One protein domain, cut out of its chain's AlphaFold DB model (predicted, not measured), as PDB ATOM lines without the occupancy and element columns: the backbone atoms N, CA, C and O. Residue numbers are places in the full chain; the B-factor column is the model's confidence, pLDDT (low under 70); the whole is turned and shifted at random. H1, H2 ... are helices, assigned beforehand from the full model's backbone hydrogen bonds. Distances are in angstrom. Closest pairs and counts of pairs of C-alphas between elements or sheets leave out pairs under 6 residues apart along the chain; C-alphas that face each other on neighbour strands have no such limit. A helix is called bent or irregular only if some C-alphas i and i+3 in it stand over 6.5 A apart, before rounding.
ATOM      1  N   GLN A   2     -16.370  -9.301 -26.791       51.56
ATOM      2  CA  GLN A   2     -16.369  -9.568 -28.247       51.56
ATOM      3  C   GLN A   2     -16.073 -11.032 -28.651       51.56
ATOM      4  O   GLN A   2     -16.706 -11.533 -29.573       51.56
ATOM      5  N   MET A   3     -15.201 -11.753 -27.929       56.75
ATOM      6  CA  MET A   3     -14.919 -13.182 -28.190       56.75
ATOM      7  C   MET A   3     -16.152 -14.087 -28.016       56.75
ATOM      8  O   MET A   3     -16.270 -15.101 -28.689       56.75
ATOM      9  N   ILE A   4     -17.087 -13.733 -27.125       60.88
ATOM     10  CA  ILE A   4     -18.244 -14.588 -26.799       60.88
ATOM     11  C   ILE A   4     -19.179 -14.713 -28.002       60.88
ATOM     12  O   ILE A   4     -19.702 -15.789 -28.267       60.88
ATOM     13  N   ILE A   5     -19.354 -13.631 -28.760       63.78
ATOM     14  CA  ILE A   5     -20.212 -13.630 -29.946       63.78
ATOM     15  C   ILE A   5     -19.619 -14.542 -31.031       63.78
ATOM     16  O   ILE A   5     -20.371 -15.246 -31.698       63.78
ATOM     17  N   TYR A   6     -18.287 -14.588 -31.159       62.53
ATOM     18  CA  TYR A   6     -17.615 -15.504 -32.080       62.53
ATOM     19  C   TYR A   6     -17.961 -16.970 -31.761       62.53
ATOM     20  O   TYR A   6     -18.514 -17.675 -32.601       62.53
ATOM     21  N   PHE A   7     -17.749 -17.390 -30.509       63.53
ATOM     22  CA  PHE A   7     -18.009 -18.768 -30.067       63.53
ATOM     23  C   PHE A   7     -19.488 -19.175 -30.114       63.53
ATOM     24  O   PHE A   7     -19.805 -20.334 -30.369       63.53
ATOM     25  N   VAL A   8     -20.414 -18.238 -29.876       62.94
ATOM     26  CA  VAL A   8     -21.857 -18.523 -29.945       62.94
ATOM     27  C   VAL A   8     -22.287 -18.872 -31.370       62.94
ATOM     28  O   VAL A   8     -23.129 -19.751 -31.547       62.94
ATOM     29  N   PHE A   9     -21.724 -18.207 -32.379       63.91
ATOM     30  CA  PHE A   9     -22.060 -18.483 -33.776       63.91
ATOM     31  C   PHE A   9     -21.292 -19.674 -34.355       63.91
ATOM     32  O   PHE A   9     -21.849 -20.363 -35.205       63.91
ATOM     33  N   ASP A  10     -20.084 -19.955 -33.862       65.12
ATOM     34  CA  ASP A  10     -19.270 -21.108 -34.273       65.12
ATOM     35  C   ASP A  10     -20.018 -22.423 -33.998       65.12
ATOM     36  O   ASP A  10     -20.388 -23.153 -34.915       65.12
ATOM     37  N   ASN A  11     -20.445 -22.609 -32.746       57.88
ATOM     38  CA  ASN A  11     -21.204 -23.783 -32.310       57.88
ATOM     39  C   ASN A  11     -22.574 -23.919 -33.014       57.88
ATOM     40  O   ASN A  11     -23.076 -25.013 -33.250       57.88
ATOM     41  N   LYS A  12     -23.219 -22.800 -33.375       56.38
ATOM     42  CA  LYS A  12     -24.553 -22.821 -34.004       56.38
ATOM     43  C   LYS A  12     -24.519 -23.124 -35.500       56.38
ATOM     44  O   LYS A  12     -25.507 -23.643 -36.019       56.38
ATOM     45  N   ILE A  13     -23.419 -22.812 -36.186       58.25
ATOM     46  CA  ILE A  13     -23.235 -23.127 -37.610       58.25
ATOM     47  C   ILE A  13     -22.976 -24.623 -37.813       58.25
ATOM     48  O   ILE A  13     -23.470 -25.184 -38.787       58.25
ATOM     49  N   GLU A  14     -22.278 -25.276 -36.885       55.75
ATOM     50  CA  GLU A  14     -22.031 -26.724 -36.939       55.75
ATOM     51  C   GLU A  14     -23.300 -27.558 -36.690       55.75
ATOM     52  O   GLU A  14     -23.452 -28.649 -37.233       55.75
ATOM     53  N   GLU A  15     -24.249 -27.033 -35.908       52.66
ATOM     54  CA  GLU A  15     -25.453 -27.761 -35.486       52.66
ATOM     55  C   GLU A  15     -26.620 -27.733 -36.492       52.66
ATOM     56  O   GLU A  15     -27.649 -28.360 -36.227       52.66
ATOM     57  N   SER A  16     -26.551 -26.985 -37.604       50.72
ATOM     58  CA  SER A  16     -27.793 -26.639 -38.310       50.72
ATOM     59  C   SER A  16     -27.739 -26.481 -39.838       50.72
ATOM     60  O   SER A  16     -27.314 -25.474 -40.398       50.72
ATOM     61  N   GLU A  17     -28.339 -27.454 -40.528       50.28
ATOM     62  CA  GLU A  17     -28.783 -27.329 -41.918       50.28
ATOM     63  C   GLU A  17     -30.231 -26.796 -41.949       50.28
ATOM     64  O   GLU A  17     -31.185 -27.530 -41.690       50.28
ATOM     65  N   GLY A  18     -30.439 -25.502 -42.232       54.72
ATOM     66  CA  GLY A  18     -31.798 -24.951 -42.362       54.72
ATOM     67  C   GLY A  18     -31.888 -23.464 -42.728       54.72
ATOM     68  O   GLY A  18     -31.048 -22.653 -42.343       54.72
ATOM     69  N   SER A  19     -32.954 -23.081 -43.445       53.19
ATOM     70  CA  SER A  19     -33.187 -21.716 -43.965       53.19
ATOM     71  C   SER A  19     -33.354 -20.631 -42.888       53.19
ATOM     72  O   SER A  19     -33.068 -19.462 -43.133       53.19
ATOM     73  N   ALA A  20     -33.769 -20.989 -41.670       56.50
ATOM     74  CA  ALA A  20     -33.949 -20.025 -40.583       56.50
ATOM     75  C   ALA A  20     -32.616 -19.458 -40.052       56.50
ATOM     76  O   ALA A  20     -32.556 -18.299 -39.635       56.50
ATOM     77  N   LEU A  21     -31.527 -20.235 -40.102       61.38
ATOM     78  CA  LEU A  21     -30.206 -19.737 -39.711       61.38
ATOM     79  C   LEU A  21     -29.549 -18.892 -40.789       61.38
ATOM     80  O   LEU A  21     -28.781 -17.998 -40.442       61.38
ATOM     81  N   SER A  22     -29.859 -19.104 -42.073       64.62
ATOM     82  CA  SER A  22     -29.343 -18.210 -43.113       64.62
ATOM     83  C   SER A  22     -29.869 -16.787 -42.942       64.62
ATOM     84  O   SER A  22     -29.098 -15.847 -43.116       64.62
ATOM     85  N   ASP A  23     -31.125 -16.623 -42.522       67.88
ATOM     86  CA  ASP A  23     -31.725 -15.308 -42.283       67.88
ATOM     87  C   ASP A  23     -31.140 -14.631 -41.038       67.88
ATOM     88  O   ASP A  23     -30.752 -13.463 -41.098       67.88
ATOM     89  N   LEU A  24     -30.973 -15.379 -39.939       71.31
ATOM     90  CA  LEU A  24     -30.310 -14.883 -38.726       71.31
ATOM     91  C   LEU A  24     -28.854 -14.483 -39.001       71.31
ATOM     92  O   LEU A  24     -28.400 -13.427 -38.566       71.31
ATOM     93  N   ARG A  25     -28.127 -15.306 -39.759       71.56
ATOM     94  CA  ARG A  25     -26.742 -15.054 -40.166       71.56
ATOM     95  C   ARG A  25     -26.633 -13.814 -41.057       71.56
ATOM     96  O   ARG A  25     -25.699 -13.033 -40.907       71.56
ATOM     97  N   ASN A  26     -27.577 -13.627 -41.978       74.69
ATOM     98  CA  ASN A  26     -27.611 -12.460 -42.856       74.69
ATOM     99  C   ASN A  26     -27.955 -11.175 -42.084       74.69
ATOM    100  O   ASN A  26     -27.316 -10.153 -42.336       74.69
ATOM    101  N   ASP A  27     -28.896 -11.215 -41.130       77.19
ATOM    102  CA  ASP A  27     -29.163 -10.078 -40.229       77.19
ATOM    103  C   ASP A  27     -27.918  -9.744 -39.402       77.19
ATOM    104  O   ASP A  27     -27.485  -8.592 -39.375       77.19
ATOM    105  N   PHE A  28     -27.300 -10.762 -38.804       76.62
ATOM    106  CA  PHE A  28     -26.102 -10.627 -37.988       76.62
ATOM    107  C   PHE A  28     -24.929 -10.012 -38.769       76.62
ATOM    108  O   PHE A  28     -24.390  -8.988 -38.358       76.62
ATOM    109  N   PHE A  29     -24.566 -10.562 -39.933       76.88
ATOM    110  CA  PHE A  29     -23.457 -10.019 -40.731       76.88
ATOM    111  C   PHE A  29     -23.768  -8.699 -41.400       76.88
ATOM    112  O   PHE A  29     -22.863  -7.885 -41.567       76.88
ATOM    113  N   GLY A  30     -25.022  -8.460 -41.775       77.31
ATOM    114  CA  GLY A  30     -25.384  -7.176 -42.345       77.31
ATOM    115  C   GLY A  30     -25.134  -6.030 -41.357       77.31
ATOM    116  O   GLY A  30     -24.946  -4.890 -41.790       77.31
ATOM    117  N   ARG A  31     -25.171  -6.286 -40.040       77.50
ATOM    118  CA  ARG A  31     -24.883  -5.274 -39.007       77.50
ATOM    119  C   ARG A  31     -23.442  -4.793 -39.053       77.50
ATOM    120  O   ARG A  31     -23.197  -3.634 -38.752       77.50
ATOM    121  N   PHE A  32     -22.519  -5.606 -39.556       77.56
ATOM    122  CA  PHE A  32     -21.104  -5.249 -39.670       77.56
ATOM    123  C   PHE A  32     -20.778  -4.316 -40.834       77.56
ATOM    124  O   PHE A  32     -19.676  -3.781 -40.873       77.56
ATOM    125  N   ASP A  33     -21.711  -4.087 -41.764       73.69
ATOM    126  CA  ASP A  33     -21.527  -3.119 -42.856       73.69
ATOM    127  C   ASP A  33     -21.639  -1.650 -42.358       73.69
ATOM    128  O   ASP A  33     -21.478  -0.700 -43.132       73.69
ATOM    129  N   GLY A  34     -21.880  -1.458 -41.053       65.94
ATOM    130  CA  GLY A  34     -21.831  -0.174 -40.362       65.94
ATOM    131  C   GLY A  34     -23.036   0.735 -40.639       65.94
ATOM    132  O   GLY A  34     -24.074   0.270 -41.121       65.94
ATOM    133  N   PRO A  35     -22.908   2.051 -40.385       59.19
ATOM    134  CA  PRO A  35     -24.006   3.020 -40.511       59.19
ATOM    135  C   PRO A  35     -24.610   3.113 -41.923       59.19
ATOM    136  O   PRO A  35     -25.709   3.614 -42.110       59.19
ATOM    137  N   LYS A  36     -23.925   2.609 -42.959       54.97
ATOM    138  CA  LYS A  36     -24.456   2.573 -44.335       54.97
ATOM    139  C   LYS A  36     -25.512   1.489 -44.560       54.97
ATOM    140  O   LYS A  36     -26.211   1.533 -45.571       54.97
ATOM    141  N   ALA A  37     -25.661   0.543 -43.636       56.66
ATOM    142  CA  ALA A  37     -26.727  -0.451 -43.675       56.66
ATOM    143  C   ALA A  37     -28.078   0.083 -43.139       56.66
ATOM    144  O   ALA A  37     -29.056  -0.665 -43.085       56.66
ATOM    145  N   GLU A  38     -28.148   1.365 -42.756       52.25
ATOM    146  CA  GLU A  38     -29.278   1.989 -42.050       52.25
ATOM    147  C   GLU A  38     -30.604   2.096 -42.812       52.25
ATOM    148  O   GLU A  38     -31.614   2.452 -42.212       52.25
ATOM    149  N   ILE A  39     -30.695   1.752 -44.097       50.56
ATOM    150  CA  ILE A  39     -31.939   2.034 -44.838       50.56
ATOM    151  C   ILE A  39     -33.098   1.080 -44.445       50.56
ATOM    152  O   ILE A  39     -34.252   1.361 -44.767       50.56
ATOM    153  N   THR A  40     -32.858   0.012 -43.665       49.16
ATOM    154  CA  THR A  40     -33.933  -0.953 -43.329       49.16
ATOM    155  C   THR A  40     -33.885  -1.638 -41.955       49.16
ATOM    156  O   THR A  40     -34.613  -2.611 -41.753       49.16
ATOM    157  N   ARG A  41     -33.104  -1.173 -40.967       59.38
ATOM    158  CA  ARG A  41     -33.063  -1.828 -39.639       59.38
ATOM    159  C   ARG A  41     -33.876  -1.095 -38.575       59.38
ATOM    160  O   ARG A  41     -33.385  -0.191 -37.916       59.38
ATOM    161  N   LYS A  42     -35.105  -1.552 -38.320       60.81
ATOM    162  CA  LYS A  42     -35.692  -1.406 -36.976       60.81
ATOM    163  C   LYS A  42     -35.102  -2.515 -36.109       60.81
ATOM    164  O   LYS A  42     -35.472  -3.670 -36.288       60.81
ATOM    165  N   SER A  43     -34.183  -2.193 -35.206       65.12
ATOM    166  CA  SER A  43     -33.662  -3.163 -34.234       65.12
ATOM    167  C   SER A  43     -34.787  -3.572 -33.284       65.12
ATOM    168  O   SER A  43     -35.318  -2.736 -32.552       65.12
ATOM    169  N   THR A  44     -35.222  -4.833 -33.355       69.88
ATOM    170  CA  THR A  44     -36.439  -5.317 -32.679       69.88
ATOM    171  C   THR A  44     -36.157  -6.061 -31.379       69.88
ATOM    172  O   THR A  44     -37.059  -6.170 -30.551       69.88
ATOM    173  N   SER A  45     -34.932  -6.557 -31.171       82.25
ATOM    174  CA  SER A  45     -34.554  -7.330 -29.979       82.25
ATOM    175  C   SER A  45     -33.372  -6.721 -29.203       82.25
ATOM    176  O   SER A  45     -32.523  -6.057 -29.807       82.25
ATOM    177  N   PRO A  46     -33.251  -6.997 -27.886       83.81
ATOM    178  CA  PRO A  46     -32.110  -6.549 -27.079       83.81
ATOM    179  C   PRO A  46     -30.747  -7.020 -27.609       83.81
ATOM    180  O   PRO A  46     -29.768  -6.286 -27.530       83.81
ATOM    181  N   LEU A  47     -30.675  -8.227 -28.185       80.00
ATOM    182  CA  LEU A  47     -29.438  -8.750 -28.777       80.00
ATOM    183  C   LEU A  47     -29.011  -7.929 -29.999       80.00
ATOM    184  O   LEU A  47     -27.840  -7.599 -30.140       80.00
ATOM    185  N   GLN A  48     -29.957  -7.587 -30.872       79.50
ATOM    186  CA  GLN A  48     -29.686  -6.788 -32.067       79.50
ATOM    187  C   GLN A  48     -29.228  -5.373 -31.716       79.50
ATOM    188  O   GLN A  48     -28.281  -4.892 -32.324       79.50
ATOM    189  N   GLN A  49     -29.846  -4.743 -30.711       82.25
ATOM    190  CA  GLN A  49     -29.390  -3.446 -30.197       82.25
ATOM    191  C   GLN A  49     -27.970  -3.537 -29.642       82.25
ATOM    192  O   GLN A  49     -27.115  -2.744 -30.015       82.25
ATOM    193  N   HIS A  50     -27.687  -4.559 -28.832       83.06
ATOM    194  CA  HIS A  50     -26.344  -4.751 -28.298       83.06
ATOM    195  C   HIS A  50     -25.291  -4.944 -29.402       83.06
ATOM    196  O   HIS A  50     -24.171  -4.451 -29.286       83.06
ATOM    197  N   LEU A  51     -25.637  -5.646 -30.484       81.12
ATOM    198  CA  LEU A  51     -24.755  -5.801 -31.639       81.12
ATOM    199  C   LEU A  51     -24.520  -4.480 -32.369       81.12
ATOM    200  O   LEU A  51     -23.378  -4.200 -32.727       81.12
ATOM    201  N   ASP A  52     -25.563  -3.674 -32.560       82.81
ATOM    202  CA  ASP A  52     -25.433  -2.350 -33.174       82.81
ATOM    203  C   ASP A  52     -24.522  -1.443 -32.333       82.81
ATOM    204  O   ASP A  52     -23.616  -0.816 -32.880       82.81
ATOM    205  N   ASP A  53     -24.685  -1.453 -31.006       84.69
ATOM    206  CA  ASP A  53     -23.854  -0.680 -30.074       84.69
ATOM    207  C   ASP A  53     -22.381  -1.109 -30.136       84.69
ATOM    208  O   ASP A  53     -21.476  -0.269 -30.178       84.69
ATOM    209  N   VAL A  54     -22.117  -2.423 -30.170       85.44
ATOM    210  CA  VAL A  54     -20.754  -2.962 -30.293       85.44
ATOM    211  C   VAL A  54     -20.131  -2.565 -31.628       85.44
ATOM    212  O   VAL A  54     -18.975  -2.149 -31.650       85.44
ATOM    213  N   VAL A  55     -20.873  -2.677 -32.732       85.31
ATOM    214  CA  VAL A  55     -20.377  -2.294 -34.060       85.31
ATOM    215  C   VAL A  55     -20.097  -0.797 -34.119       85.31
ATOM    216  O   VAL A  55     -19.018  -0.413 -34.563       85.31
ATOM    217  N   SER A  56     -21.016   0.041 -33.629       85.56
ATOM    218  CA  SER A  56     -20.817   1.493 -33.558       85.56
ATOM    219  C   SER A  56     -19.562   1.831 -32.759       85.56
ATOM    220  O   SER A  56     -18.704   2.557 -33.250       85.56
ATOM    221  N   SER A  57     -19.390   1.209 -31.589       87.50
ATOM    222  CA  SER A  57     -18.214   1.431 -30.738       87.50
ATOM    223  C   SER A  57     -16.905   1.041 -31.435       87.50
ATOM    224  O   SER A  57     -15.888   1.702 -31.258       87.50
ATOM    225  N   ILE A  58     -16.909  -0.023 -32.250       88.38
ATOM    226  CA  ILE A  58     -15.734  -0.424 -33.039       88.38
ATOM    227  C   ILE A  58     -15.374   0.655 -34.073       88.38
ATOM    228  O   ILE A  58     -14.196   0.973 -34.232       88.38
ATOM    229  N   TYR A  59     -16.369   1.228 -34.755       86.88
ATOM    230  CA  TYR A  59     -16.144   2.325 -35.701       86.88
ATOM    231  C   TYR A  59     -15.679   3.613 -35.008       86.88
ATOM    232  O   TYR A  59     -14.813   4.306 -35.543       86.88
ATOM    233  N   ASP A  60     -16.207   3.913 -33.820       89.00
ATOM    234  CA  ASP A  60     -15.797   5.076 -33.029       89.00
ATOM    235  C   ASP A  60     -14.329   4.966 -32.579       89.00
ATOM    236  O   ASP A  60     -13.590   5.952 -32.623       89.00
ATOM    237  N   GLU A  61     -13.866   3.766 -32.214       89.75
ATOM    238  CA  GLU A  61     -12.456   3.523 -31.883       89.75
ATOM    239  C   GLU A  61     -11.529   3.717 -33.091       89.75
ATOM    240  O   GLU A  61     -10.482   4.352 -32.951       89.75
ATOM    241  N   ASP A  62     -11.925   3.252 -34.282       86.88
ATOM    242  CA  ASP A  62     -11.175   3.516 -35.521       86.88
ATOM    243  C   ASP A  62     -11.115   5.025 -35.828       86.88
ATOM    244  O   ASP A  62     -10.070   5.537 -36.234       86.88
ATOM    245  N   ALA A  63     -12.202   5.768 -35.583       86.94
ATOM    246  CA  ALA A  63     -12.218   7.224 -35.737       86.94
ATOM    247  C   ALA A  63     -11.321   7.945 -34.710       86.94
ATOM    248  O   ALA A  63     -10.732   8.981 -35.024       86.94
ATOM    249  N   ALA A  64     -11.196   7.398 -33.497       87.19
ATOM    250  CA  ALA A  64     -10.320   7.920 -32.450       87.19
ATOM    251  C   ALA A  64      -8.832   7.599 -32.691       87.19
ATOM    252  O   ALA A  64      -7.962   8.319 -32.190       87.19
ATOM    253  N   GLY A  65      -8.525   6.540 -33.445       84.38
ATOM    254  CA  GLY A  65      -7.178   6.232 -33.920       84.38
ATOM    255  C   GLY A  65      -6.905   4.737 -34.091       84.38
ATOM    256  O   GLY A  65      -7.268   3.918 -33.250       84.38
ATOM    257  N   GLY A  66      -6.170   4.404 -35.155       85.19
ATOM    258  CA  GLY A  66      -5.971   3.031 -35.621       85.19
ATOM    259  C   GLY A  66      -6.866   2.718 -36.825       85.19
ATOM    260  O   GLY A  66      -7.591   3.578 -37.313       85.19
ATOM    261  N   ASN A  67      -6.760   1.501 -37.357       86.69
ATOM    262  CA  ASN A  67      -7.620   1.011 -38.447       86.69
ATOM    263  C   ASN A  67      -7.942  -0.487 -38.291       86.69
ATOM    264  O   ASN A  67      -8.092  -1.217 -39.274       86.69
ATOM    265  N   GLY A  68      -7.950  -0.969 -37.046       86.00
ATOM    266  CA  GLY A  68      -8.119  -2.385 -36.725       86.00
ATOM    267  C   GLY A  68      -9.580  -2.822 -36.627       86.00
ATOM    268  O   GLY A  68      -9.865  -4.008 -36.791       86.00
ATOM    269  N   GLY A  69     -10.506  -1.893 -36.387       85.94
ATOM    270  CA  GLY A  69     -11.916  -2.179 -36.147       85.94
ATOM    271  C   GLY A  69     -12.596  -2.758 -37.379       85.94
ATOM    272  O   GLY A  69     -13.222  -3.819 -37.309       85.94
ATOM    273  N   HIS A  70     -12.372  -2.144 -38.542       82.75
ATOM    274  CA  HIS A  70     -12.809  -2.711 -39.819       82.75
ATOM    275  C   HIS A  70     -12.238  -4.120 -40.064       82.75
ATOM    276  O   HIS A  70     -12.956  -5.009 -40.529       82.75
ATOM    277  N   GLY A  71     -10.968  -4.338 -39.704       84.69
ATOM    278  CA  GLY A  71     -10.297  -5.634 -39.824       84.69
ATOM    279  C   GLY A  71     -10.964  -6.723 -38.980       84.69
ATOM    280  O   GLY A  71     -11.212  -7.818 -39.483       84.69
ATOM    281  N   ILE A  72     -11.336  -6.413 -37.732       86.44
ATOM    282  CA  ILE A  72     -12.069  -7.342 -36.855       86.44
ATOM    283  C   ILE A  72     -13.387  -7.769 -37.503       86.44
ATOM    284  O   ILE A  72     -13.688  -8.961 -37.558       86.44
ATOM    285  N   LEU A  73     -14.175  -6.809 -37.996       85.19
ATOM    286  CA  LEU A  73     -15.500  -7.075 -38.560       85.19
ATOM    287  C   LEU A  73     -15.420  -7.928 -39.835       85.19
ATOM    288  O   LEU A  73     -16.200  -8.872 -40.005       85.19
ATOM    289  N   GLN A  74     -14.448  -7.650 -40.711       82.81
ATOM    290  CA  GLN A  74     -14.202  -8.476 -41.895       82.81
ATOM    291  C   GLN A  74     -13.736  -9.890 -41.531       82.81
ATOM    292  O   GLN A  74     -14.214 -10.870 -42.116       82.81
ATOM    293  N   ALA A  75     -12.822 -10.010 -40.568       81.12
ATOM    294  CA  ALA A  75     -12.303 -11.297 -40.135       81.12
ATOM    295  C   ALA A  75     -13.399 -12.161 -39.496       81.12
ATOM    296  O   ALA A  75     -13.509 -13.342 -39.829       81.12
ATOM    297  N   LEU A  76     -14.270 -11.561 -38.675       78.88
ATOM    298  CA  LEU A  76     -15.417 -12.251 -38.083       78.88
ATOM    299  C   LEU A  76     -16.354 -12.790 -39.173       78.88
ATOM    300  O   LEU A  76     -16.734 -13.953 -39.140       78.88
ATOM    301  N   ARG A  77     -16.671 -11.985 -40.197       77.38
ATOM    302  CA  ARG A  77     -17.507 -12.416 -41.335       77.38
ATOM    303  C   ARG A  77     -16.882 -13.559 -42.139       77.38
ATOM    304  O   ARG A  77     -17.608 -14.383 -42.696       77.38
ATOM    305  N   SER A  78     -15.557 -13.574 -42.247       75.38
ATOM    306  CA  SER A  78     -14.822 -14.542 -43.065       75.38
ATOM    307  C   SER A  78     -14.708 -15.898 -42.377       75.38
ATOM    308  O   SER A  78     -14.918 -16.914 -43.032       75.38
ATOM    309  N   ALA A  79     -14.468 -15.919 -41.064       68.81
ATOM    310  CA  ALA A  79     -14.330 -17.150 -40.287       68.81
ATOM    311  C   ALA A  79     -15.556 -18.076 -40.409       68.81
ATOM    312  O   ALA A  79     -15.425 -19.272 -40.644       68.81
ATOM    313  N   PHE A  80     -16.763 -17.509 -40.393       66.06
ATOM    314  CA  PHE A  80     -18.020 -18.266 -40.469       66.06
ATOM    315  C   PHE A  80     -18.406 -18.780 -41.867       66.06
ATOM    316  O   PHE A  80     -19.489 -19.343 -42.043       66.06
ATOM    317  N   ARG A  81     -17.581 -18.544 -42.895       65.06
ATOM    318  CA  ARG A  81     -17.853 -19.001 -44.272       65.06
ATOM    319  C   ARG A  81     -17.202 -20.336 -44.616       65.06
ATOM    320  O   ARG A  81     -17.604 -20.944 -45.604       65.06
ATOM    321  N   PHE A  82     -16.225 -20.787 -43.837       63.44
ATOM    322  CA  PHE A  82     -15.392 -21.929 -44.202       63.44
ATOM    323  C   PHE A  82     -15.796 -23.193 -43.448       63.44
ATOM    324  O   PHE A  82     -15.071 -23.643 -42.576       63.44
ATOM    325  N   VAL A  83     -16.935 -23.792 -43.793       60.47
ATOM    326  CA  VAL A  83     -17.258 -25.162 -43.359       60.47
ATOM    327  C   VAL A  83     -16.673 -26.122 -44.395       60.47
ATOM    328  O   VAL A  83     -16.999 -26.013 -45.578       60.47
ATOM    329  N   HIS A  84     -15.767 -27.018 -43.993       60.25
ATOM    330  CA  HIS A  84     -15.197 -27.992 -44.928       60.25
ATOM    331  C   HIS A  84     -16.222 -29.093 -45.228       60.25
ATOM    332  O   HIS A  84     -16.676 -29.748 -44.292       60.25
ATOM    333  N   PRO A  85     -16.544 -29.367 -46.501       54.62
ATOM    334  CA  PRO A  85     -17.574 -30.347 -46.828       54.62
ATOM    335  C   PRO A  85     -17.137 -31.814 -46.638       54.62
ATOM    336  O   PRO A  85     -17.997 -32.652 -46.406       54.62
ATOM    337  N   GLU A  86     -15.836 -32.153 -46.716       62.81
ATOM    338  CA  GLU A  86     -15.424 -33.577 -46.832       62.81
ATOM    339  C   GLU A  86     -14.314 -34.107 -45.887       62.81
ATOM    340  O   GLU A  86     -13.906 -35.252 -46.037       62.81
ATOM    341  N   GLY A  87     -13.815 -33.337 -44.907       65.19
ATOM    342  CA  GLY A  87     -12.875 -33.778 -43.846       65.19
ATOM    343  C   GLY A  87     -11.531 -34.444 -44.220       65.19
ATOM    344  O   GLY A  87     -10.728 -34.706 -43.326       65.19
ATOM    345  N   ASN A  88     -11.255 -34.735 -45.494       79.38
ATOM    346  CA  ASN A  88     -10.080 -35.502 -45.918       79.38
ATOM    347  C   ASN A  88      -8.925 -34.588 -46.355       79.38
ATOM    348  O   ASN A  88      -9.028 -33.892 -47.365       79.38
ATOM    349  N   PHE A  89      -7.796 -34.651 -45.641       84.94
ATOM    350  CA  PHE A  89      -6.553 -33.957 -45.999       84.94
ATOM    351  C   PHE A  89      -5.454 -34.965 -46.347       84.94
ATOM    352  O   PHE A  89      -5.208 -35.907 -45.594       84.94
ATOM    353  N   PHE A  90      -4.759 -34.760 -47.470       87.75
ATOM    354  CA  PHE A  90      -3.700 -35.668 -47.944       87.75
ATOM    355  C   PHE A  90      -2.293 -35.212 -47.537       87.75
ATOM    356  O   PHE A  90      -1.309 -35.911 -47.782       87.75
ATOM    357  N   SER A  91      -2.184 -34.040 -46.910       89.25
ATOM    358  CA  SER A  91      -0.954 -33.545 -46.305       89.25
ATOM    359  C   SER A  91      -1.251 -32.601 -45.141       89.25
ATOM    360  O   SER A  91      -2.306 -31.968 -45.081       89.25
ATOM    361  N   VAL A  92      -0.282 -32.464 -44.232       85.88
ATOM    362  CA  VAL A  92      -0.347 -31.485 -43.133       85.88
ATOM    363  C   VAL A  92      -0.463 -30.064 -43.679       85.88
ATOM    364  O   VAL A  92      -1.194 -29.258 -43.123       85.88
ATOM    365  N   GLN A  93       0.204 -29.766 -44.797       87.69
ATOM    366  CA  GLN A  93       0.121 -28.452 -45.427       87.69
ATOM    367  C   GLN A  93      -1.307 -28.131 -45.886       87.69
ATOM    368  O   GLN A  93      -1.796 -27.050 -45.591       87.69
ATOM    369  N   GLN A  94      -1.997 -29.073 -46.540       86.88
ATOM    370  CA  GLN A  94      -3.390 -28.871 -46.964       86.88
ATOM    371  C   GLN A  94      -4.321 -28.649 -45.768       86.88
ATOM    372  O   GLN A  94      -5.208 -27.800 -45.815       86.88
ATOM    373  N   TYR A  95      -4.100 -29.396 -44.687       86.31
ATOM    374  CA  TYR A  95      -4.836 -29.210 -43.442       86.31
ATOM    375  C   TYR A  95      -4.578 -27.827 -42.824       86.31
ATOM    376  O   TYR A  95      -5.530 -27.149 -42.448       86.31
ATOM    377  N   LEU A  96      -3.324 -27.370 -42.764       86.00
ATOM    378  CA  LEU A  96      -2.971 -26.059 -42.211       86.00
ATOM    379  C   LEU A  96      -3.508 -24.903 -43.061       86.00
ATOM    380  O   LEU A  96      -4.086 -23.971 -42.511       86.00
ATOM    381  N   GLU A  97      -3.405 -24.987 -44.389       85.75
ATOM    382  CA  GLU A  97      -3.993 -24.006 -45.313       85.75
ATOM    383  C   GLU A  97      -5.510 -23.891 -45.109       85.75
ATOM    384  O   GLU A  97      -6.050 -22.786 -45.082       85.75
ATOM    385  N   PHE A  98      -6.197 -25.015 -44.885       83.38
ATOM    386  CA  PHE A  98      -7.608 -25.000 -44.510       83.38
ATOM    387  C   PHE A  98      -7.837 -24.395 -43.115       83.38
ATOM    388  O   PHE A  98      -8.684 -23.511 -42.957       83.38
ATOM    389  N   ARG A  99      -7.097 -24.839 -42.090       82.25
ATOM    390  CA  ARG A  99      -7.293 -24.368 -40.710       82.25
ATOM    391  C   ARG A  99      -7.004 -22.884 -40.565       82.25
ATOM    392  O   ARG A  99      -7.732 -22.232 -39.831       82.25
ATOM    393  N   GLN A 100      -6.058 -22.314 -41.307       79.56
ATOM    394  CA  GLN A 100      -5.834 -20.863 -41.330       79.56
ATOM    395  C   GLN A 100      -7.097 -20.071 -41.711       79.56
ATOM    396  O   GLN A 100      -7.297 -18.963 -41.212       79.56
ATOM    397  N   LEU A 101      -7.966 -20.639 -42.556       76.19
ATOM    398  CA  LEU A 101      -9.205 -19.998 -43.004       76.19
ATOM    399  C   LEU A 101     -10.354 -20.132 -41.995       76.19
ATOM    400  O   LEU A 101     -11.243 -19.281 -41.979       76.19
ATOM    401  N   ASN A 102     -10.345 -21.178 -41.162       72.75
ATOM    402  CA  ASN A 102     -11.469 -21.520 -40.287       72.75
ATOM    403  C   ASN A 102     -11.176 -21.370 -38.775       72.75
ATOM    404  O   ASN A 102     -12.086 -21.045 -38.026       72.75
ATOM    405  N   VAL A 103      -9.927 -21.478 -38.305       74.81
ATOM    406  CA  VAL A 103      -9.582 -21.379 -36.865       74.81
ATOM    407  C   VAL A 103      -9.735 -19.964 -36.283       74.81
ATOM    408  O   VAL A 103      -9.441 -19.706 -35.120       74.81
ATOM    409  N   GLY A 104     -10.146 -18.990 -37.095       77.44
ATOM    410  CA  GLY A 104     -10.253 -17.602 -36.656       77.44
ATOM    411  C   GLY A 104      -8.897 -16.919 -36.449       77.44
ATOM    412  O   GLY A 104      -8.841 -15.872 -35.809       77.44
ATOM    413  N   ALA A 105      -7.804 -17.447 -37.016       84.06
ATOM    414  CA  ALA A 105      -6.473 -16.835 -36.933       84.06
ATOM    415  C   ALA A 105      -6.484 -15.365 -37.394       84.06
ATOM    416  O   ALA A 105      -5.985 -14.486 -36.691       84.06
ATOM    417  N   SER A 106      -7.139 -15.077 -38.523       83.81
ATOM    418  CA  SER A 106      -7.320 -13.708 -39.027       83.81
ATOM    419  C   SER A 106      -8.074 -12.813 -38.043       83.81
ATOM    420  O   SER A 106      -7.759 -11.631 -37.920       83.81
ATOM    421  N   PHE A 107      -9.046 -13.363 -37.307       85.06
ATOM    422  CA  PHE A 107      -9.782 -12.617 -36.288       85.06
ATOM    423  C   PHE A 107      -8.901 -12.317 -35.075       85.06
ATOM    424  O   PHE A 107      -8.885 -11.178 -34.614       85.06
ATOM    425  N   VAL A 108      -8.112 -13.286 -34.604       86.62
ATOM    426  CA  VAL A 108      -7.159 -13.083 -33.499       86.62
ATOM    427  C   VAL A 108      -6.117 -12.021 -33.858       86.62
ATOM    428  O   VAL A 108      -5.845 -11.129 -33.054       86.62
ATOM    429  N   ILE A 109      -5.572 -12.065 -35.077       88.75
ATOM    430  CA  ILE A 109      -4.600 -11.078 -35.569       88.75
ATOM    431  C   ILE A 109      -5.237  -9.683 -35.656       88.75
ATOM    432  O   ILE A 109      -4.667  -8.714 -35.148       88.75
ATOM    433  N   ALA A 110      -6.438  -9.572 -36.233       88.50
ATOM    434  CA  ALA A 110      -7.159  -8.304 -36.317       88.50
ATOM    435  C   ALA A 110      -7.519  -7.745 -34.928       88.50
ATOM    436  O   ALA A 110      -7.377  -6.547 -34.680       88.50
ATOM    437  N   ALA A 111      -7.912  -8.612 -33.990       88.56
ATOM    438  CA  ALA A 111      -8.187  -8.237 -32.608       88.56
ATOM    439  C   ALA A 111      -6.928  -7.735 -31.888       88.56
ATOM    440  O   ALA A 111      -6.969  -6.704 -31.212       88.56
ATOM    441  N   ALA A 112      -5.789  -8.405 -32.075       90.50
ATOM    442  CA  ALA A 112      -4.509  -7.952 -31.537       90.50
ATOM    443  C   ALA A 112      -4.131  -6.566 -32.086       90.50
ATOM    444  O   ALA A 112      -3.774  -5.680 -31.314       90.50
ATOM    445  N   LYS A 113      -4.286  -6.338 -33.396       91.00
ATOM    446  CA  LYS A 113      -4.055  -5.029 -34.029       91.00
ATOM    447  C   LYS A 113      -4.952  -3.931 -33.451       91.00
ATOM    448  O   LYS A 113      -4.459  -2.854 -33.109       91.00
ATOM    449  N   PHE A 114      -6.250  -4.200 -33.335       90.69
ATOM    450  CA  PHE A 114      -7.232  -3.250 -32.812       90.69
ATOM    451  C   PHE A 114      -6.969  -2.883 -31.350       90.69
ATOM    452  O   PHE A 114      -6.942  -1.706 -31.003       90.69
ATOM    453  N   THR A 115      -6.708  -3.876 -30.494       90.06
ATOM    454  CA  THR A 115      -6.507  -3.660 -29.048       90.06
ATOM    455  C   THR A 115      -5.300  -2.781 -28.725       90.06
ATOM    456  O   THR A 115      -5.315  -2.083 -27.715       90.06
ATOM    457  N   ILE A 116      -4.283  -2.763 -29.590       91.12
ATOM    458  CA  ILE A 116      -3.100  -1.901 -29.438       91.12
ATOM    459  C   ILE A 116      -3.172  -0.614 -30.277       91.12
ATOM    460  O   ILE A 116      -2.175   0.101 -30.370       91.12
ATOM    461  N   LYS A 117      -4.317  -0.329 -30.917       90.00
ATOM    462  CA  LYS A 117      -4.516   0.800 -31.849       90.00
ATOM    463  C   LYS A 117      -3.450   0.879 -32.947       90.00
ATOM    464  O   LYS A 117      -3.009   1.958 -33.342       90.00
ATOM    465  N   SER A 118      -3.008  -0.277 -33.438       89.25
ATOM    466  CA  SER A 118      -1.987  -0.339 -34.480       89.25
ATOM    467  C   SER A 118      -2.573   0.039 -35.842       89.25
ATOM    468  O   SER A 118      -3.642  -0.430 -36.226       89.25
ATOM    469  N   GLY A 119      -1.838   0.871 -36.581       87.56
ATOM    470  CA  GLY A 119      -2.110   1.206 -37.982       87.56
ATOM    471  C   GLY A 119      -1.343   0.337 -38.984       87.56
ATOM    472  O   GLY A 119      -1.278   0.689 -40.160       87.56
ATOM    473  N   VAL A 120      -0.695  -0.740 -38.521       88.81
ATOM    474  CA  VAL A 120       0.094  -1.640 -39.378       88.81
ATOM    475  C   VAL A 120      -0.802  -2.293 -40.425       88.81
ATOM    476  O   VAL A 120      -1.923  -2.698 -40.129       88.81
ATOM    477  N   ASP A 121      -0.285  -2.404 -41.644       87.19
ATOM    478  CA  ASP A 121      -0.912  -3.146 -42.729       87.19
ATOM    479  C   ASP A 121      -0.506  -4.628 -42.666       87.19
ATOM    480  O   ASP A 121       0.624  -4.994 -42.992       87.19
ATOM    481  N   GLU A 122      -1.424  -5.488 -42.225       83.31
ATOM    482  CA  GLU A 122      -1.262  -6.948 -42.197       83.31
ATOM    483  C   GLU A 122      -1.164  -7.592 -43.587       83.31
ATOM    484  O   GLU A 122      -0.710  -8.732 -43.687       83.31
ATOM    485  N   SER A 123      -1.550  -6.884 -44.653       84.62
ATOM    486  CA  SER A 123      -1.391  -7.367 -46.030       84.62
ATOM    487  C   SER A 123       0.018  -7.137 -46.584       84.62
ATOM    488  O   SER A 123       0.356  -7.645 -47.657       84.62
ATOM    489  N   ASP A 124       0.869  -6.420 -45.843       89.62
ATOM    490  CA  ASP A 124       2.245  -6.180 -46.245       89.62
ATOM    491  C   ASP A 124       3.028  -7.510 -46.317       89.62
ATOM    492  O   ASP A 124       3.119  -8.252 -45.326       89.62
ATOM    493  N   PRO A 125       3.659  -7.820 -47.466       91.12
ATOM    494  CA  PRO A 125       4.343  -9.094 -47.681       91.12
ATOM    495  C   PRO A 125       5.492  -9.348 -46.696       91.12
ATOM    496  O   PRO A 125       5.896 -10.497 -46.506       91.12
ATOM    497  N   ARG A 126       6.015  -8.308 -46.033       92.88
ATOM    498  CA  ARG A 126       7.049  -8.442 -44.994       92.88
ATOM    499  C   ARG A 126       6.550  -9.204 -43.767       92.88
ATOM    500  O   ARG A 126       7.351  -9.872 -43.112       92.88
ATOM    501  N   PHE A 127       5.254  -9.125 -43.464       89.25
ATOM    502  CA  PHE A 127       4.648  -9.824 -42.329       89.25
ATOM    503  C   PHE A 127       4.028 -11.163 -42.713       89.25
ATOM    504  O   PHE A 127       3.866 -12.002 -41.830       89.25
ATOM    505  N   ALA A 128       3.760 -11.398 -44.003       88.12
ATOM    506  CA  ALA A 128       3.052 -12.579 -44.496       88.12
ATOM    507  C   ALA A 128       3.569 -13.884 -43.874       88.12
ATOM    508  O   ALA A 128       2.808 -14.610 -43.247       88.12
ATOM    509  N   ARG A 129       4.886 -14.126 -43.926       92.19
ATOM    510  CA  ARG A 129       5.486 -15.339 -43.346       92.19
ATOM    511  C   ARG A 129       5.233 -15.476 -41.841       92.19
ATOM    512  O   ARG A 129       4.984 -16.579 -41.368       92.19
ATOM    513  N   TYR A 130       5.345 -14.388 -41.081       91.56
ATOM    514  CA  TYR A 130       5.144 -14.431 -39.633       91.56
ATOM    515  C   TYR A 130       3.677 -14.662 -39.283       91.56
ATOM    516  O   TYR A 130       3.385 -15.476 -38.412       91.56
ATOM    517  N   LEU A 131       2.761 -13.996 -39.988       90.31
ATOM    518  CA  LEU A 131       1.324 -14.162 -39.781       90.31
ATOM    519  C   LEU A 131       0.857 -15.575 -40.151       90.31
ATOM    520  O   LEU A 131       0.058 -16.146 -39.414       90.31
ATOM    521  N   THR A 132       1.419 -16.180 -41.205       90.12
ATOM    522  CA  THR A 132       1.201 -17.599 -41.541       90.12
ATOM    523  C   THR A 132       1.611 -18.511 -40.386       90.12
ATOM    524  O   THR A 132       0.808 -19.319 -39.936       90.12
ATOM    525  N   LEU A 133       2.819 -18.338 -39.837       91.75
ATOM    526  CA  LEU A 133       3.303 -19.165 -38.723       91.75
ATOM    527  C   LEU A 133       2.467 -18.992 -37.447       91.75
ATOM    528  O   LEU A 133       2.254 -19.957 -36.715       91.75
ATOM    529  N   VAL A 134       1.990 -17.776 -37.171       90.56
ATOM    530  CA  VAL A 134       1.058 -17.522 -36.062       90.56
ATOM    531  C   VAL A 134      -0.261 -18.254 -36.302       90.56
ATOM    532  O   VAL A 134      -0.755 -18.911 -35.390       90.56
ATOM    533  N   GLY A 135      -0.805 -18.188 -37.521       88.50
ATOM    534  CA  GLY A 135      -2.020 -18.907 -37.898       88.50
ATOM    535  C   GLY A 135      -1.883 -20.422 -37.754       88.50
ATOM    536  O   GLY A 135      -2.751 -21.047 -37.146       88.50
ATOM    537  N   ASP A 136      -0.769 -20.993 -38.215       90.19
ATOM    538  CA  ASP A 136      -0.453 -22.416 -38.043       90.19
ATOM    539  C   ASP A 136      -0.393 -22.804 -36.566       90.19
ATOM    540  O   ASP A 136      -0.949 -23.823 -36.160       90.19
ATOM    541  N   HIS A 137       0.259 -21.979 -35.742       90.31
ATOM    542  CA  HIS A 137       0.385 -22.248 -34.315       90.31
ATOM    543  C   HIS A 137      -0.970 -22.211 -33.600       90.31
ATOM    544  O   HIS A 137      -1.263 -23.113 -32.819       90.31
ATOM    545  N   VAL A 138      -1.807 -21.211 -33.894       87.94
ATOM    546  CA  VAL A 138      -3.177 -21.122 -33.361       87.94
ATOM    547  C   VAL A 138      -3.996 -22.345 -33.784       87.94
ATOM    548  O   VAL A 138      -4.622 -22.967 -32.931       87.94
ATOM    549  N   GLY A 139      -3.922 -22.726 -35.065       85.12
ATOM    550  CA  GLY A 139      -4.516 -23.943 -35.630       85.12
ATOM    551  C   GLY A 139      -4.164 -25.206 -34.856       85.12
ATOM    552  O   GLY A 139      -5.035 -25.905 -34.346       85.12
ATOM    553  N   LEU A 140      -2.864 -25.476 -34.751       88.75
ATOM    554  CA  LEU A 140      -2.345 -26.692 -34.136       88.75
ATOM    555  C   LEU A 140      -2.645 -26.762 -32.640       88.75
ATOM    556  O   LEU A 140      -3.016 -27.822 -32.147       88.75
ATOM    557  N   VAL A 141      -2.475 -25.655 -31.912       89.06
ATOM    558  CA  VAL A 141      -2.721 -25.633 -30.464       89.06
ATOM    559  C   VAL A 141      -4.205 -25.812 -30.166       89.06
ATOM    560  O   VAL A 141      -4.522 -26.576 -29.262       89.06
ATOM    561  N   ASN A 142      -5.096 -25.171 -30.929       84.19
ATOM    562  CA  ASN A 142      -6.541 -25.331 -30.755       84.19
ATOM    563  C   ASN A 142      -7.005 -26.779 -30.954       84.19
ATOM    564  O   ASN A 142      -7.931 -27.207 -30.290       84.19
ATOM    565  N   ASP A 143      -6.385 -27.528 -31.867       82.31
ATOM    566  CA  ASP A 143      -6.845 -28.884 -32.202       82.31
ATOM    567  C   ASP A 143      -6.177 -29.967 -31.337       82.31
ATOM    568  O   ASP A 143      -6.602 -31.121 -31.330       82.31
ATOM    569  N   CYS A 144      -5.121 -29.606 -30.605       82.44
ATOM    570  CA  CYS A 144      -4.437 -30.502 -29.673       82.44
ATOM    571  C   CYS A 144      -5.047 -30.499 -28.261       82.44
ATOM    572  O   CYS A 144      -4.661 -31.349 -27.454       82.44
ATOM    573  N   TRP A 145      -5.936 -29.552 -27.953       68.62
ATOM    574  CA  TRP A 145      -6.518 -29.321 -26.626       68.62
ATOM    575  C   TRP A 145      -8.030 -29.164 -26.706       68.62
ATOM    576  O   TRP A 145      -8.700 -29.653 -25.768       68.62
TER     577      TRP A 145
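AT A GLANCE: This is residues 2 to 145 of the 145 residues of an uncharacterized protein of Dothidotthia symphoricarpi CBS 119687 (UniProt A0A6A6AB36). Short helix H4 sits in the middle, with H6 packed side by side with it on one side and H3 folding back from it as a slanted helical hairpin, the two meeting through residues 58 to 62 of H3 and 68 to 70 of H4, while H2 packs on H3; at the far end H7 crosses H5 and packs on H6. H1 stays near this group without firm contact, and a long loop, residues 80 to 91, runs from H4 out to H5. The printed part has 144 residues with seven named helices, H1 to H7 in order, and no named strand: the class is all helix. It is compact, with a radius of gyration of the C-alphas of 16.5 A, and spans 48 by 40 by 25 A.

HOW THE PARTS SIT: Start with H1, residues 2 to 14, which touches no helix; it is near H2, residues 19 to 37. Go on to H3, residues 46 to 64: H2 touches it with residues 28 to 35 alone, closest at the C-alphas of Phe 32 and Val 55, 6.4 A, at a shallow tilt of 34 degrees, only just short of steep. Next comes the hub, H4, residues 68 to 79, which touches four helices. H3 and H4 form a hairpin, closest at C-alphas 58 and 69, 5.2 A. H2, H3 and H4 make a bundle, a group of helices running alongside, though H2 and H4 only just touch, with 3 pairs of C-alphas within 8 A, the closest being 32 and 73 at 6.0 A. H5, residues 92 to 102, and H4 only just touch, with 3 pairs, closest at C-alphas 79 and 102, 5.2 A. H6, residues 105 to 115, touches H4, opposite ways at a shallow tilt of 18 degrees, with C-alphas 68 and 114 closest at 4.1 A. In H7, residues 125 to 144, look at Gly 135: its C-alpha is 5.0 A from that of Ala 105 in H6 and 5.5 A from that of Gln 100 in H5, to which H7 is about perpendicular at 86 degrees. In H3, H4 and H6 every O i to N i+4 pair is within hydrogen-bond range; the counts are 7 of 9 in H1, 9 of 15 in H2, 6 of 7 in H5 and 14 of 16 in H7.

IN THESE COORDINATES: Find C-alpha 2 at (-16.369, -9.568, -28.247), where H1 begins its 20.0 A. H2, 22.2 A long, has a kink of 57 degrees near residue 31 and is irregular, C-alphas 32 and 35 being 8.8 A apart. H3 measures 26.7 A, H4 16.4 A, H5 15.2 A and H6 15.4 A. H7, 29.3 A, is irregular too, with C-alphas 126 and 129 7.3 A apart, and ends at C-alpha 144, (-4.437, -30.502, -29.673).

THE WHOLE: Look to Lys 42 and Ser 91 for the C-alphas farthest apart, 48.2 A. The printed part has no cut, and the link from H4 to H5 is long. Mean pLDDT of the printed part is 77.3, and it is under 70 in residues 2 to 23, 34 to 44, 79 to 87 and 145.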